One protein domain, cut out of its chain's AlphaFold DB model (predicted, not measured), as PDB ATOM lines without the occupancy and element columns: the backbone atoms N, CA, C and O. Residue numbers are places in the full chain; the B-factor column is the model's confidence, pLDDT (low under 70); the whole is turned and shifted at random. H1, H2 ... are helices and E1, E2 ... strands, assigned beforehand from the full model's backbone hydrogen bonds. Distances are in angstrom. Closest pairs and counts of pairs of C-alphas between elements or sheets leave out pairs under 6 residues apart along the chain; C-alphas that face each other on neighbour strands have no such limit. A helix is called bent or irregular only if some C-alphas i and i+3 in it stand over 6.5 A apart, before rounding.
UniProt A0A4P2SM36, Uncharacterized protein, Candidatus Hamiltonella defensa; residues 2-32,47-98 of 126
ATOM      1  N   GLN A   2     194.521 172.208 139.473       37.28
ATOM      2  CA  GLN A   2     193.797 171.884 138.241       37.28
ATOM      3  C   GLN A   2     192.628 172.863 138.141       37.28
ATOM      4  O   GLN A   2     191.754 172.871 139.007       37.28
ATOM      5  N   LYS A   3     192.649 173.749 137.141       51.62
ATOM      6  CA  LYS A   3     191.452 174.514 136.788       51.62
ATOM      7  C   LYS A   3     190.362 173.503 136.424       51.62
ATOM      8  O   LYS A   3     190.649 172.526 135.735       51.62
ATOM      9  N   ASN A   4     189.149 173.704 136.929       72.06
ATOM     10  CA  ASN A   4     188.031 172.794 136.700       72.06
ATOM     11  C   ASN A   4     187.539 172.984 135.252       72.06
ATOM     12  O   ASN A   4     186.692 173.839 134.994       72.06
ATOM     13  N   ILE A   5     188.168 172.286 134.300       80.00
ATOM     14  CA  ILE A   5     187.820 172.343 132.875       80.00
ATOM     15  C   ILE A   5     186.501 171.601 132.687       80.00
ATOM     16  O   ILE A   5     186.407 170.425 133.031       80.00
ATOM     17  N   GLN A   6     185.505 172.280 132.125       89.94
ATOM     18  CA  GLN A   6     184.216 171.670 131.822       89.94
ATOM     19  C   GLN A   6     184.282 170.962 130.466       89.94
ATOM     20  O   GLN A   6     184.591 171.592 129.450       89.94
ATOM     21  N   VAL A   7     183.981 169.665 130.445       94.69
ATOM     22  CA  VAL A   7     184.003 168.835 129.234       94.69
ATOM     23  C   VAL A   7     182.593 168.727 128.661       94.69
ATOM     24  O   VAL A   7     181.680 168.219 129.311       94.69
ATOM     25  N   ILE A   8     182.414 169.201 127.432       94.75
ATOM     26  CA  ILE A   8     181.150 169.137 126.694       94.75
ATOM     27  C   ILE A   8     181.337 168.321 125.434       94.75
ATOM     28  O   ILE A   8     182.236 168.615 124.649       94.75
ATOM     29  N   SER A   9     180.441 167.371 125.183       96.19
ATOM     30  CA  SER A   9     180.410 166.637 123.924       96.19
ATOM     31  C   SER A   9     179.212 166.989 123.055       96.19
ATOM     32  O   SER A   9     178.095 167.190 123.529       96.19
ATOM     33  N   PHE A  10     179.466 167.047 121.747       95.31
ATOM     34  CA  PHE A  10     178.450 167.186 120.713       95.31
ATOM     35  C   PHE A  10     178.440 165.948 119.819       95.31
ATOM     36  O   PHE A  10     179.415 165.650 119.122       95.31
ATOM     37  N   ILE A  11     177.303 165.253 119.811       95.06
ATOM     38  CA  ILE A  11     177.030 164.105 118.948       95.06
ATOM     39  C   ILE A  11     175.920 164.498 117.973       95.06
ATOM     40  O   ILE A  11     174.801 164.808 118.369       95.06
ATOM     41  N   GLY A  12     176.231 164.499 116.676       93.00
ATOM     42  CA  GLY A  12     175.367 165.095 115.654       93.00
ATOM     43  C   GLY A  12     175.545 166.612 115.589       93.00
ATOM     44  O   GLY A  12     175.422 167.309 116.593       93.00
ATOM     45  N   LEU A  13     175.852 167.119 114.393       93.00
ATOM     46  CA  LEU A  13     176.224 168.518 114.145       93.00
ATOM     47  C   LEU A  13     175.218 169.213 113.215       93.00
ATOM     48  O   LEU A  13     175.582 170.057 112.401       93.00
ATOM     49  N   GLY A  14     173.941 168.832 113.313       88.50
ATOM     50  CA  GLY A  14     172.858 169.488 112.582       88.50
ATOM     51  C   GLY A  14     172.502 170.853 113.178       88.50
ATOM     52  O   GLY A  14     173.061 171.275 114.190       88.50
ATOM     53  N   ASN A  15     171.509 171.530 112.595       89.12
ATOM     54  CA  ASN A  15     171.084 172.875 113.012       89.12
ATOM     55  C   ASN A  15     170.796 173.003 114.512       89.12
ATOM     56  O   ASN A  15     171.064 174.051 115.100       89.12
ATOM     57  N   ILE A  16     170.291 171.945 115.154       89.62
ATOM     58  CA  ILE A  16     169.991 172.019 116.582       89.62
ATOM     59  C   ILE A  16     171.264 172.098 117.432       89.62
ATOM     60  O   ILE A  16     171.263 172.838 118.408       89.62
ATOM     61  N   ALA A  17     172.372 171.456 117.045       91.69
ATOM     62  CA  ALA A  17     173.644 171.608 117.759       91.69
ATOM     63  C   ALA A  17     174.100 173.078 117.783       91.69
ATOM     64  O   ALA A  17     174.471 173.606 118.832       91.69
ATOM     65  N   TYR A  18     173.985 173.773 116.645       92.19
ATOM     66  CA  TYR A  18     174.292 175.203 116.538       92.19
ATOM     67  C   TYR A  18     173.360 176.060 117.402       92.19
ATOM     68  O   TYR A  18     173.817 176.983 118.077       92.19
ATOM     69  N   THR A  19     172.056 175.770 117.395       91.31
ATOM     70  CA  THR A  19     171.063 176.498 118.200       91.31
ATOM     71  C   THR A  19     171.278 176.284 119.695       91.31
ATOM     72  O   THR A  19     171.284 177.253 120.448       91.31
ATOM     73  N   VAL A  20     171.526 175.048 120.131       89.31
ATOM     74  CA  VAL A  20     171.825 174.743 121.536       89.31
ATOM     75  C   VAL A  20     173.063 175.501 121.986       89.31
ATOM     76  O   VAL A  20     173.000 176.193 122.999       89.31
ATOM     77  N   LEU A  21     174.145 175.479 121.198       89.75
ATOM     78  CA  LEU A  21     175.356 176.222 121.534       89.75
ATOM     79  C   LEU A  21     175.098 177.732 121.663       89.75
ATOM     80  O   LEU A  21     175.603 178.351 122.596       89.75
ATOM     81  N   LYS A  22     174.271 178.323 120.787       90.12
ATOM     82  CA  LYS A  22     173.844 179.732 120.907       90.12
ATOM     83  C   LYS A  22     173.138 180.013 122.232       90.12
ATOM     84  O   LYS A  22     173.395 181.056 122.825       90.12
ATOM     85  N   MET A  23     172.266 179.111 122.679       87.44
ATOM     86  CA  MET A  23     171.498 179.284 123.915       87.44
ATOM     87  C   MET A  23     172.382 179.189 125.162       87.44
ATOM     88  O   MET A  23     172.205 179.966 126.095       87.44
ATOM     89  N   ILE A  24     173.351 178.269 125.173       85.00
ATOM     90  CA  ILE A  24     174.174 177.987 126.361       85.00
ATOM     91  C   ILE A  24     175.532 178.704 126.363       85.00
ATOM     92  O   ILE A  24     176.294 178.555 127.314       85.00
ATOM     93  N   LYS A  25     175.856 179.505 125.337       83.69
ATOM     94  CA  LYS A  25     177.176 180.156 125.202       83.69
ATOM     95  C   LYS A  25     177.591 180.972 126.432       83.69
ATOM     96  O   LYS A  25     178.758 180.967 126.806       83.69
ATOM     97  N   HIS A  26     176.633 181.633 127.082       82.31
ATOM     98  CA  HIS A  26     176.891 182.479 128.247       82.31
ATOM     99  C   HIS A  26     177.161 181.667 129.521       82.31
ATOM    100  O   HIS A  26     177.766 182.171 130.463       82.31
ATOM    101  N   THR A  27     176.783 180.386 129.550       80.69
ATOM    102  CA  THR A  27     177.092 179.471 130.658       80.69
ATOM    103  C   THR A  27     178.598 179.192 130.778       80.69
ATOM    104  O   THR A  27     179.049 178.706 131.823       80.69
ATOM    105  N   PHE A  28     179.374 179.518 129.738       80.44
ATOM    106  CA  PHE A  28     180.822 179.302 129.645       80.44
ATOM    107  C   PHE A  28     181.676 180.526 129.981       80.44
ATOM    108  O   PHE A  28     182.903 180.417 129.997       80.44
ATOM    109  N   ILE A  29     181.052 181.664 130.302       78.06
ATOM    110  CA  ILE A  29     181.773 182.878 130.691       78.06
ATOM    111  C   ILE A  29     182.672 182.572 131.895       78.06
ATOM    112  O   ILE A  29     182.225 182.007 132.894       78.06
ATOM    113  N   ASN A  30     183.951 182.947 131.787       77.44
ATOM    114  CA  ASN A  30     185.004 182.721 132.787       77.44
ATOM    115  C   ASN A  30     185.309 181.249 133.124       77.44
ATOM    116  O   ASN A  30     185.930 180.976 134.152       77.44
ATOM    117  N   LYS A  31     184.904 180.299 132.274       83.25
ATOM    118  CA  LYS A  31     185.269 178.882 132.409       83.25
ATOM    119  C   LYS A  31     186.292 178.483 131.353       83.25
ATOM    120  O   LYS A  31     186.348 179.079 130.277       83.25
ATOM    121  N   ASP A  32     187.077 177.460 131.665       90.31
ATOM    122  CA  ASP A  32     187.859 176.739 130.665       90.31
ATOM    123  C   ASP A  32     186.982 175.590 130.153       90.31
ATOM    124  O   ASP A  32     186.435 174.820 130.948       90.31
ATOM    125  N   PHE A  47     181.664 173.349 112.441       93.88
ATOM    126  CA  PHE A  47     181.205 173.434 113.821       93.88
ATOM    127  C   PHE A  47     182.285 173.993 114.759       93.88
ATOM    128  O   PHE A  47     181.988 174.873 115.564       93.88
ATOM    129  N   ILE A  48     183.553 173.579 114.622       93.25
ATOM    130  CA  ILE A  48     184.684 174.155 115.375       93.25
ATOM    131  C   ILE A  48     184.816 175.650 115.077       93.25
ATOM    132  O   ILE A  48     184.970 176.461 115.993       93.25
ATOM    133  N   THR A  49     184.741 176.031 113.800       92.75
ATOM    134  CA  THR A  49     184.822 177.435 113.376       92.75
ATOM    135  C   THR A  49     183.695 178.259 113.993       92.75
ATOM    136  O   THR A  49     183.922 179.374 114.464       92.75
ATOM    137  N   PHE A  50     182.488 177.703 114.040       92.50
ATOM    138  CA  PHE A  50     181.347 178.319 114.697       92.50
ATOM    139  C   PHE A  50     181.538 178.437 116.216       92.50
ATOM    140  O   PHE A  50     181.339 179.522 116.762       92.50
ATOM    141  N   CYS A  51     181.998 177.376 116.889       91.81
ATOM    142  CA  CYS A  51     182.281 177.382 118.325       91.81
ATOM    143  C   CYS A  51     183.266 178.493 118.701       91.81
ATOM    144  O   CYS A  51     182.992 179.275 119.606       91.81
ATOM    145  N   LYS A  52     184.371 178.618 117.954       90.38
ATOM    146  CA  LYS A  52     185.386 179.662 118.172       90.38
ATOM    147  C   LYS A  52     184.830 181.085 118.070       90.38
ATOM    148  O   LYS A  52     185.379 181.984 118.693       90.38
ATOM    149  N   LYS A  53     183.769 181.302 117.284       90.06
ATOM    150  CA  LYS A  53     183.136 182.622 117.121       90.06
ATOM    151  C   LYS A  53     182.161 182.968 118.242       90.06
ATOM    152  O   LYS A  53     181.911 184.148 118.458       90.06
ATOM    153  N   ILE A  54     181.556 181.968 118.882       87.06
ATOM    154  CA  ILE A  54     180.395 182.182 119.753       87.06
ATOM    155  C   ILE A  54     180.635 181.846 121.221       87.06
ATOM    156  O   ILE A  54     179.959 182.402 122.083       87.06
ATOM    157  N   VAL A  55     181.552 180.925 121.514       83.38
ATOM    158  CA  VAL A  55     181.838 180.508 122.885       83.38
ATOM    159  C   VAL A  55     182.676 181.585 123.559       83.38
ATOM    160  O   VAL A  55     183.866 181.738 123.294       83.38
ATOM    161  N   GLU A  56     182.029 182.326 124.448       77.19
ATOM    162  CA  GLU A  56     182.638 183.354 125.283       77.19
ATOM    163  C   GLU A  56     183.275 182.672 126.505       77.19
ATOM    164  O   GLU A  56     182.663 182.591 127.565       77.19
ATOM    165  N   SER A  57     184.483 182.121 126.353       75.38
ATOM    166  CA  SER A  57     185.217 181.467 127.449       75.38
ATOM    167  C   SER A  57     186.670 181.942 127.526       75.38
ATOM    168  O   SER A  57     187.177 182.550 126.581       75.38
ATOM    169  N   HIS A  58     187.346 181.662 128.643       73.19
ATOM    170  CA  HIS A  58     188.748 182.047 128.817       73.19
ATOM    171  C   HIS A  58     189.685 181.174 127.970       73.19
ATOM    172  O   HIS A  58     190.610 181.681 127.337       73.19
ATOM    173  N   ILE A  59     189.418 179.866 127.929       84.31
ATOM    174  CA  ILE A  59     190.155 178.882 127.135       84.31
ATOM    175  C   ILE A  59     189.145 177.909 126.526       84.31
ATOM    176  O   ILE A  59     188.415 177.243 127.258       84.31
ATOM    177  N   VAL A  60     189.153 177.777 125.195       89.56
ATOM    178  CA  VAL A  60     188.419 176.723 124.478       89.56
ATOM    179  C   VAL A  60     189.416 175.790 123.811       89.56
ATOM    180  O   VAL A  60     190.213 176.218 122.973       89.56
ATOM    181  N   THR A  61     189.346 174.506 124.138       93.81
ATOM    182  CA  THR A  61     190.080 173.450 123.431       93.81
ATOM    183  C   THR A  61     189.105 172.485 122.766       93.81
ATOM    184  O   THR A  61     187.944 172.398 123.160       93.81
ATOM    185  N   PHE A  62     189.564 171.785 121.729       94.88
ATOM    186  CA  PHE A  62     188.725 170.907 120.918       94.88
ATOM    187  C   PHE A  62     189.383 169.541 120.763       94.88
ATOM    188  O   PHE A  62     190.598 169.469 120.577       94.88
ATOM    189  N   GLN A  63     188.576 168.486 120.760       95.88
ATOM    190  CA  GLN A  63     188.991 167.136 120.393       95.88
ATOM    191  C   GLN A  63     187.947 166.521 119.460       95.88
ATOM    192  O   GLN A  63     186.742 166.629 119.685       95.88
ATOM    193  N   ILE A  64     188.425 165.878 118.398       95.94
ATOM    194  CA  ILE A  64     187.582 165.110 117.483       95.94
ATOM    195  C   ILE A  64     187.580 163.663 117.970       95.94
ATOM    196  O   ILE A  64     188.637 163.073 118.178       95.94
ATOM    197  N   CYS A  65     186.390 163.110 118.146       95.44
ATOM    198  CA  CYS A  65     186.167 161.746 118.596       95.44
ATOM    199  C   CYS A  65     185.731 160.886 117.409       95.44
ATOM    200  O   CYS A  65     184.844 161.274 116.642       95.44
ATOM    201  N   GLU A  66     186.342 159.712 117.265       93.69
ATOM    202  CA  GLU A  66     186.023 158.764 116.188       93.69
ATOM    203  C   GLU A  66     184.876 157.819 116.589       93.69
ATOM    204  O   GLU A  66     184.169 157.302 115.725       93.69
ATOM    205  N   THR A  67     184.639 157.628 117.893       94.31
ATOM    206  CA  THR A  67     183.543 156.801 118.419       94.31
ATOM    207  C   THR A  67     182.599 157.597 119.325       94.31
ATOM    208  O   THR A  67     182.971 158.628 119.887       94.31
ATOM    209  N   TYR A  68     181.360 157.116 119.492       94.56
ATOM    210  CA  TYR A  68     180.423 157.690 120.470       94.56
ATOM    211  C   TYR A  68     180.937 157.545 121.900       94.56
ATOM    212  O   TYR A  68     180.776 158.459 122.705       94.56
ATOM    213  N   PHE A  69     181.594 156.421 122.194       94.50
ATOM    214  CA  PHE A  69     182.195 156.160 123.493       94.50
ATOM    215  C   PHE A  69     183.220 157.238 123.861       94.50
ATOM    216  O   PHE A  69     183.129 157.799 124.946       94.50
ATOM    217  N   ASP A  70     184.101 157.624 122.932       94.75
ATOM    218  CA  ASP A  70     185.097 158.682 123.165       94.75
ATOM    219  C   ASP A  70     184.464 160.062 123.412       94.75
ATOM    220  O   ASP A  70     185.074 160.913 124.051       94.75
ATOM    221  N   CYS A  71     183.261 160.319 122.884       95.44
ATOM    222  CA  CYS A  71     182.506 161.539 123.192       95.44
ATOM    223  C   CYS A  71     181.826 161.480 124.559       95.44
ATOM    224  O   CYS A  71     181.632 162.512 125.193       95.44
ATOM    225  N   ILE A  72     181.381 160.306 124.988       95.38
ATOM    226  CA  ILE A  72     180.578 160.152 126.206       95.38
ATOM    227  C   ILE A  72     181.486 160.051 127.427       95.38
ATOM    228  O   ILE A  72     181.219 160.682 128.451       95.38
ATOM    229  N   LEU A  73     182.585 159.313 127.290       94.06
ATOM    230  CA  LEU A  73     183.537 159.079 128.358       94.06
ATOM    231  C   LEU A  73     184.081 160.411 128.897       94.06
ATOM    232  O   LEU A  73     184.599 161.239 128.152       94.06
ATOM    233  N   ASN A  74     183.981 160.599 130.215       90.19
ATOM    234  CA  ASN A  74     184.433 161.789 130.949       90.19
ATOM    235  C   ASN A  74     183.730 163.119 130.606       90.19
ATOM    236  O   ASN A  74     184.144 164.156 131.129       90.19
ATOM    237  N   SER A  75     182.665 163.115 129.800       95.12
ATOM    238  CA  SER A  75     181.884 164.331 129.542       95.12
ATOM    239  C   SER A  75     181.057 164.746 130.756       95.12
ATOM    240  O   SER A  75     180.345 163.933 131.343       95.12
ATOM    241  N   ASP A  76     181.103 166.033 131.101       93.06
ATOM    242  CA  ASP A  76     180.215 166.631 132.102       93.06
ATOM    243  C   ASP A  76     178.831 166.913 131.514       93.06
ATOM    244  O   ASP A  76     177.825 166.858 132.216       93.06
ATOM    245  N   ILE A  77     178.779 167.241 130.223       92.25
ATOM    246  CA  ILE A  77     177.546 167.519 129.487       92.25
ATOM    247  C   ILE A  77     177.639 166.835 128.123       92.25
ATOM    248  O   ILE A  77     178.604 167.035 127.387       92.25
ATOM    249  N   ILE A  78     176.616 166.066 127.768       94.31
ATOM    250  CA  ILE A  78     176.503 165.348 126.500       94.31
ATOM    251  C   ILE A  78     175.299 165.904 125.752       94.31
ATOM    252  O   ILE A  78     174.164 165.760 126.202       94.31
ATOM    253  N   ILE A  79     175.526 166.531 124.601       93.50
ATOM    254  CA  ILE A  79     174.468 167.068 123.742       93.50
ATOM    255  C   ILE A  79     174.369 166.180 122.508       93.50
ATOM    256  O   ILE A  79     175.296 166.123 121.696       93.50
ATOM    257  N   SER A  80     173.233 165.504 122.344       93.62
ATOM    258  CA  SER A  80     172.989 164.647 121.184       93.62
ATOM    259  C   SER A  80     171.872 165.205 120.318       93.62
ATOM    260  O   SER A  80     170.726 165.287 120.753       93.62
ATOM    261  N   SER A  81     172.209 165.561 119.077       91.31
ATOM    262  CA  SER A  81     171.276 166.056 118.061       91.31
ATOM    263  C   SER A  81     171.064 165.108 116.878       91.31
ATOM    264  O   SER A  81     170.602 165.509 115.810       91.31
ATOM    265  N   VAL A  82     171.409 163.833 117.057       90.06
ATOM    266  CA  VAL A  82     171.186 162.794 116.049       90.06
ATOM    267  C   VAL A  82     169.719 162.360 116.062       90.06
ATOM    268  O   VAL A  82     169.143 162.106 117.116       90.06
ATOM    269  N   THR A  83     169.119 162.256 114.877       85.00
ATOM    270  CA  THR A  83     167.702 161.893 114.705       85.00
ATOM    271  C   THR A  83     167.436 160.394 114.798       85.00
ATOM    272  O   THR A  83     166.306 159.976 115.039       85.00
ATOM    273  N   PHE A  84     168.466 159.567 114.605       86.56
ATOM    274  CA  PHE A  84     168.338 158.118 114.609       86.56
ATOM    275  C   PHE A  84     169.636 157.417 115.022       86.56
ATOM    276  O   PHE A  84     170.693 157.670 114.446       86.56
ATOM    277  N   PHE A  85     169.519 156.465 115.950       89.62
ATOM    278  CA  PHE A  85     170.552 155.479 116.259       89.62
ATOM    279  C   PHE A  85     169.981 154.066 116.163       89.62
ATOM    280  O   PHE A  85     168.835 153.824 116.555       89.62
ATOM    281  N   ASP A  86     170.789 153.122 115.690       85.88
ATOM    282  CA  ASP A  86     170.413 151.711 115.588       85.88
ATOM    283  C   ASP A  86     170.783 150.934 116.865       85.88
ATOM    284  O   ASP A  86     171.593 150.014 116.852       85.88
ATOM    285  N   GLY A  87     170.244 151.381 118.005       88.94
ATOM    286  CA  GLY A  87     170.535 150.829 119.335       88.94
ATOM    287  C   GLY A  87     171.293 151.795 120.247       88.94
ATOM    288  O   GLY A  87     171.539 152.942 119.875       88.94
ATOM    289  N   ASN A  88     171.618 151.338 121.462       90.62
ATOM    290  CA  ASN A  88     172.349 152.135 122.454       90.62
ATOM    291  C   ASN A  88     173.775 152.426 121.975       90.62
ATOM    292  O   ASN A  88     174.451 151.539 121.457       90.62
ATOM    293  N   ILE A  89     174.238 153.659 122.177       92.62
ATOM    294  CA  ILE A  89     175.527 154.111 121.627       92.62
ATOM    295  C   ILE A  89     176.704 153.977 122.598       92.62
ATOM    296  O   ILE A  89     177.856 154.102 122.182       92.62
ATOM    297  N   ALA A  90     176.423 153.734 123.878       92.94
ATOM    298  CA  ALA A  90     177.420 153.483 124.908       92.94
ATOM    299  C   ALA A  90     176.835 152.648 126.063       92.94
ATOM    300  O   ALA A  90     175.632 152.740 126.331       92.94
ATOM    301  N   PRO A  91     177.670 151.849 126.753       92.81
ATOM    302  CA  PRO A  91     177.276 151.152 127.973       92.81
ATOM    303  C   PRO A  91     177.090 152.124 129.148       92.81
ATOM    304  O   PRO A  91     177.633 153.227 129.150       92.81
ATOM    305  N   ASP A  92     176.359 151.691 130.175       91.69
ATOM    306  CA  ASP A  92     175.976 152.504 131.342       91.69
ATOM    307  C   ASP A  92     177.192 153.104 132.064       91.69
ATOM    308  O   ASP A  92     177.198 154.271 132.448       91.69
ATOM    309  N   ASN A  93     178.269 152.325 132.176       91.19
ATOM    310  CA  ASN A  93     179.510 152.735 132.834       91.19
ATOM    311  C   ASN A  93     180.342 153.759 132.039       91.19
ATOM    312  O   ASN A  93     181.354 154.235 132.546       91.19
ATOM    313  N   ALA A  94     179.948 154.092 130.804       93.69
ATOM    314  CA  ALA A  94     180.595 155.145 130.028       93.69
ATOM    315  C   ALA A  94     180.190 156.545 130.512       93.69
ATOM    316  O   ALA A  94     180.930 157.510 130.312       93.69
ATOM    317  N   PHE A  95     179.010 156.665 131.126       93.88
ATOM    318  CA  PHE A  95     178.462 157.940 131.563       93.88
ATOM    319  C   PHE A  95     179.069 158.325 132.909       93.88
ATOM    320  O   PHE A  95     178.928 157.619 133.907       93.88
ATOM    321  N   LYS A  96     179.759 159.468 132.934       93.06
ATOM    322  CA  LYS A  96     180.333 160.027 134.157       93.06
ATOM    323  C   LYS A  96     179.226 160.302 135.180       93.06
ATOM    324  O   LYS A  96     178.206 160.903 134.845       93.06
ATOM    325  N   GLU A  97     179.446 159.915 136.433       90.06
ATOM    326  CA  GLU A  97     178.509 160.223 137.515       90.06
ATOM    327  C   GLU A  97     178.275 161.741 137.619       90.06
ATOM    328  O   GLU A  97     179.218 162.538 137.613       90.06
ATOM    329  N   GLY A  98     177.003 162.140 137.682       88.69
ATOM    330  CA  GLY A  98     176.602 163.546 137.723       88.69
ATOM    331  C   GLY A  98     176.670 164.285 136.380       88.69
ATOM    332  O   GLY A  98     176.481 165.502 136.371       88.69
TER     333      GLY A  98
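This is residues 2 to 32 and 47 to 98 of the 126 residues of an uncharacterized protein of Candidatus Hamiltonella defensa (UniProt A0A4P2SM36). A pair of parallel strands, E1 and E3, makes the core, with helix H1 along one side of it, the short helix H3 on the other, and strand E2 passing near E1. H2 packs on H1 at a steep angle, and a long stretch with no named element, residues 81 to 98, loops round the end away from H2. The printed part has 83 residues with three named helices and three named strands, in the order E1, H1, H2, E2, H3, E3. The class is mixed, helices and strands, and the two-strand sheet, order E1, E3, is parallel. The whole is compact, with a radius of gyration of the C-alphas of 13.2 A and spans of 36 by 32 by 20 A.

Strand E1 covers residues 6 to 11, 16.6 A from first to last C-alpha, and begins with C-alpha 6 at (184.216, 171.670, 131.822). Helix H1, residues 15 to 28, is 20.3 A long and irregular: C-alphas 23 and 26 are 7.6 A apart. Helix H2, residues 47 to 54, is 10.6 A long. Strand E2, residues 59 to 65, is 19.6 A long, with C-alpha 59 at (190.155, 178.882, 127.135). Helix H3 covers residues 68 to 72, and strand E3 covers residues 77 to 80, ending with C-alpha 80 at (172.989, 164.647, 121.184).

E1 and E3 are parallel neighbours, their directions 10 degrees apart. N 9 and O 77 are within hydrogen-bond range at 2.9 A, as are N 79 and O 9 at 2.9 A. The closest C-alphas of H1 and E1 are those of Phe 10 and Ala 17, 7.2 A apart. The closest of E1 and H3 are those of Ser 9 and Cys 71, 5.6 A apart. E2 pairs with no named strand, but E1 and E2 are near each other, with 11 pairs of C-alphas within 10 A. H1 and H2 touch, the C-alphas of Lys 25 and Ile 54 being closest at 6.6 A; they run the same way at a steep tilt of 41 degrees. H1 and H3 are apart. In H2 and H3 every O i to N i+4 pair is within hydrogen-bond range; in H1, 7 of 10 are.

The C-alphas farthest apart, those of Asn 30 and Asp 86, are 38.3 A apart. Residues 33 to 46 are not printed, and the gap from C-alpha 32 to C-alpha 47 is 18.4 A. The links that are printed whole are tight. The mean pLDDT of the printed part is 88.7, and residues 2 to 3 are under 70.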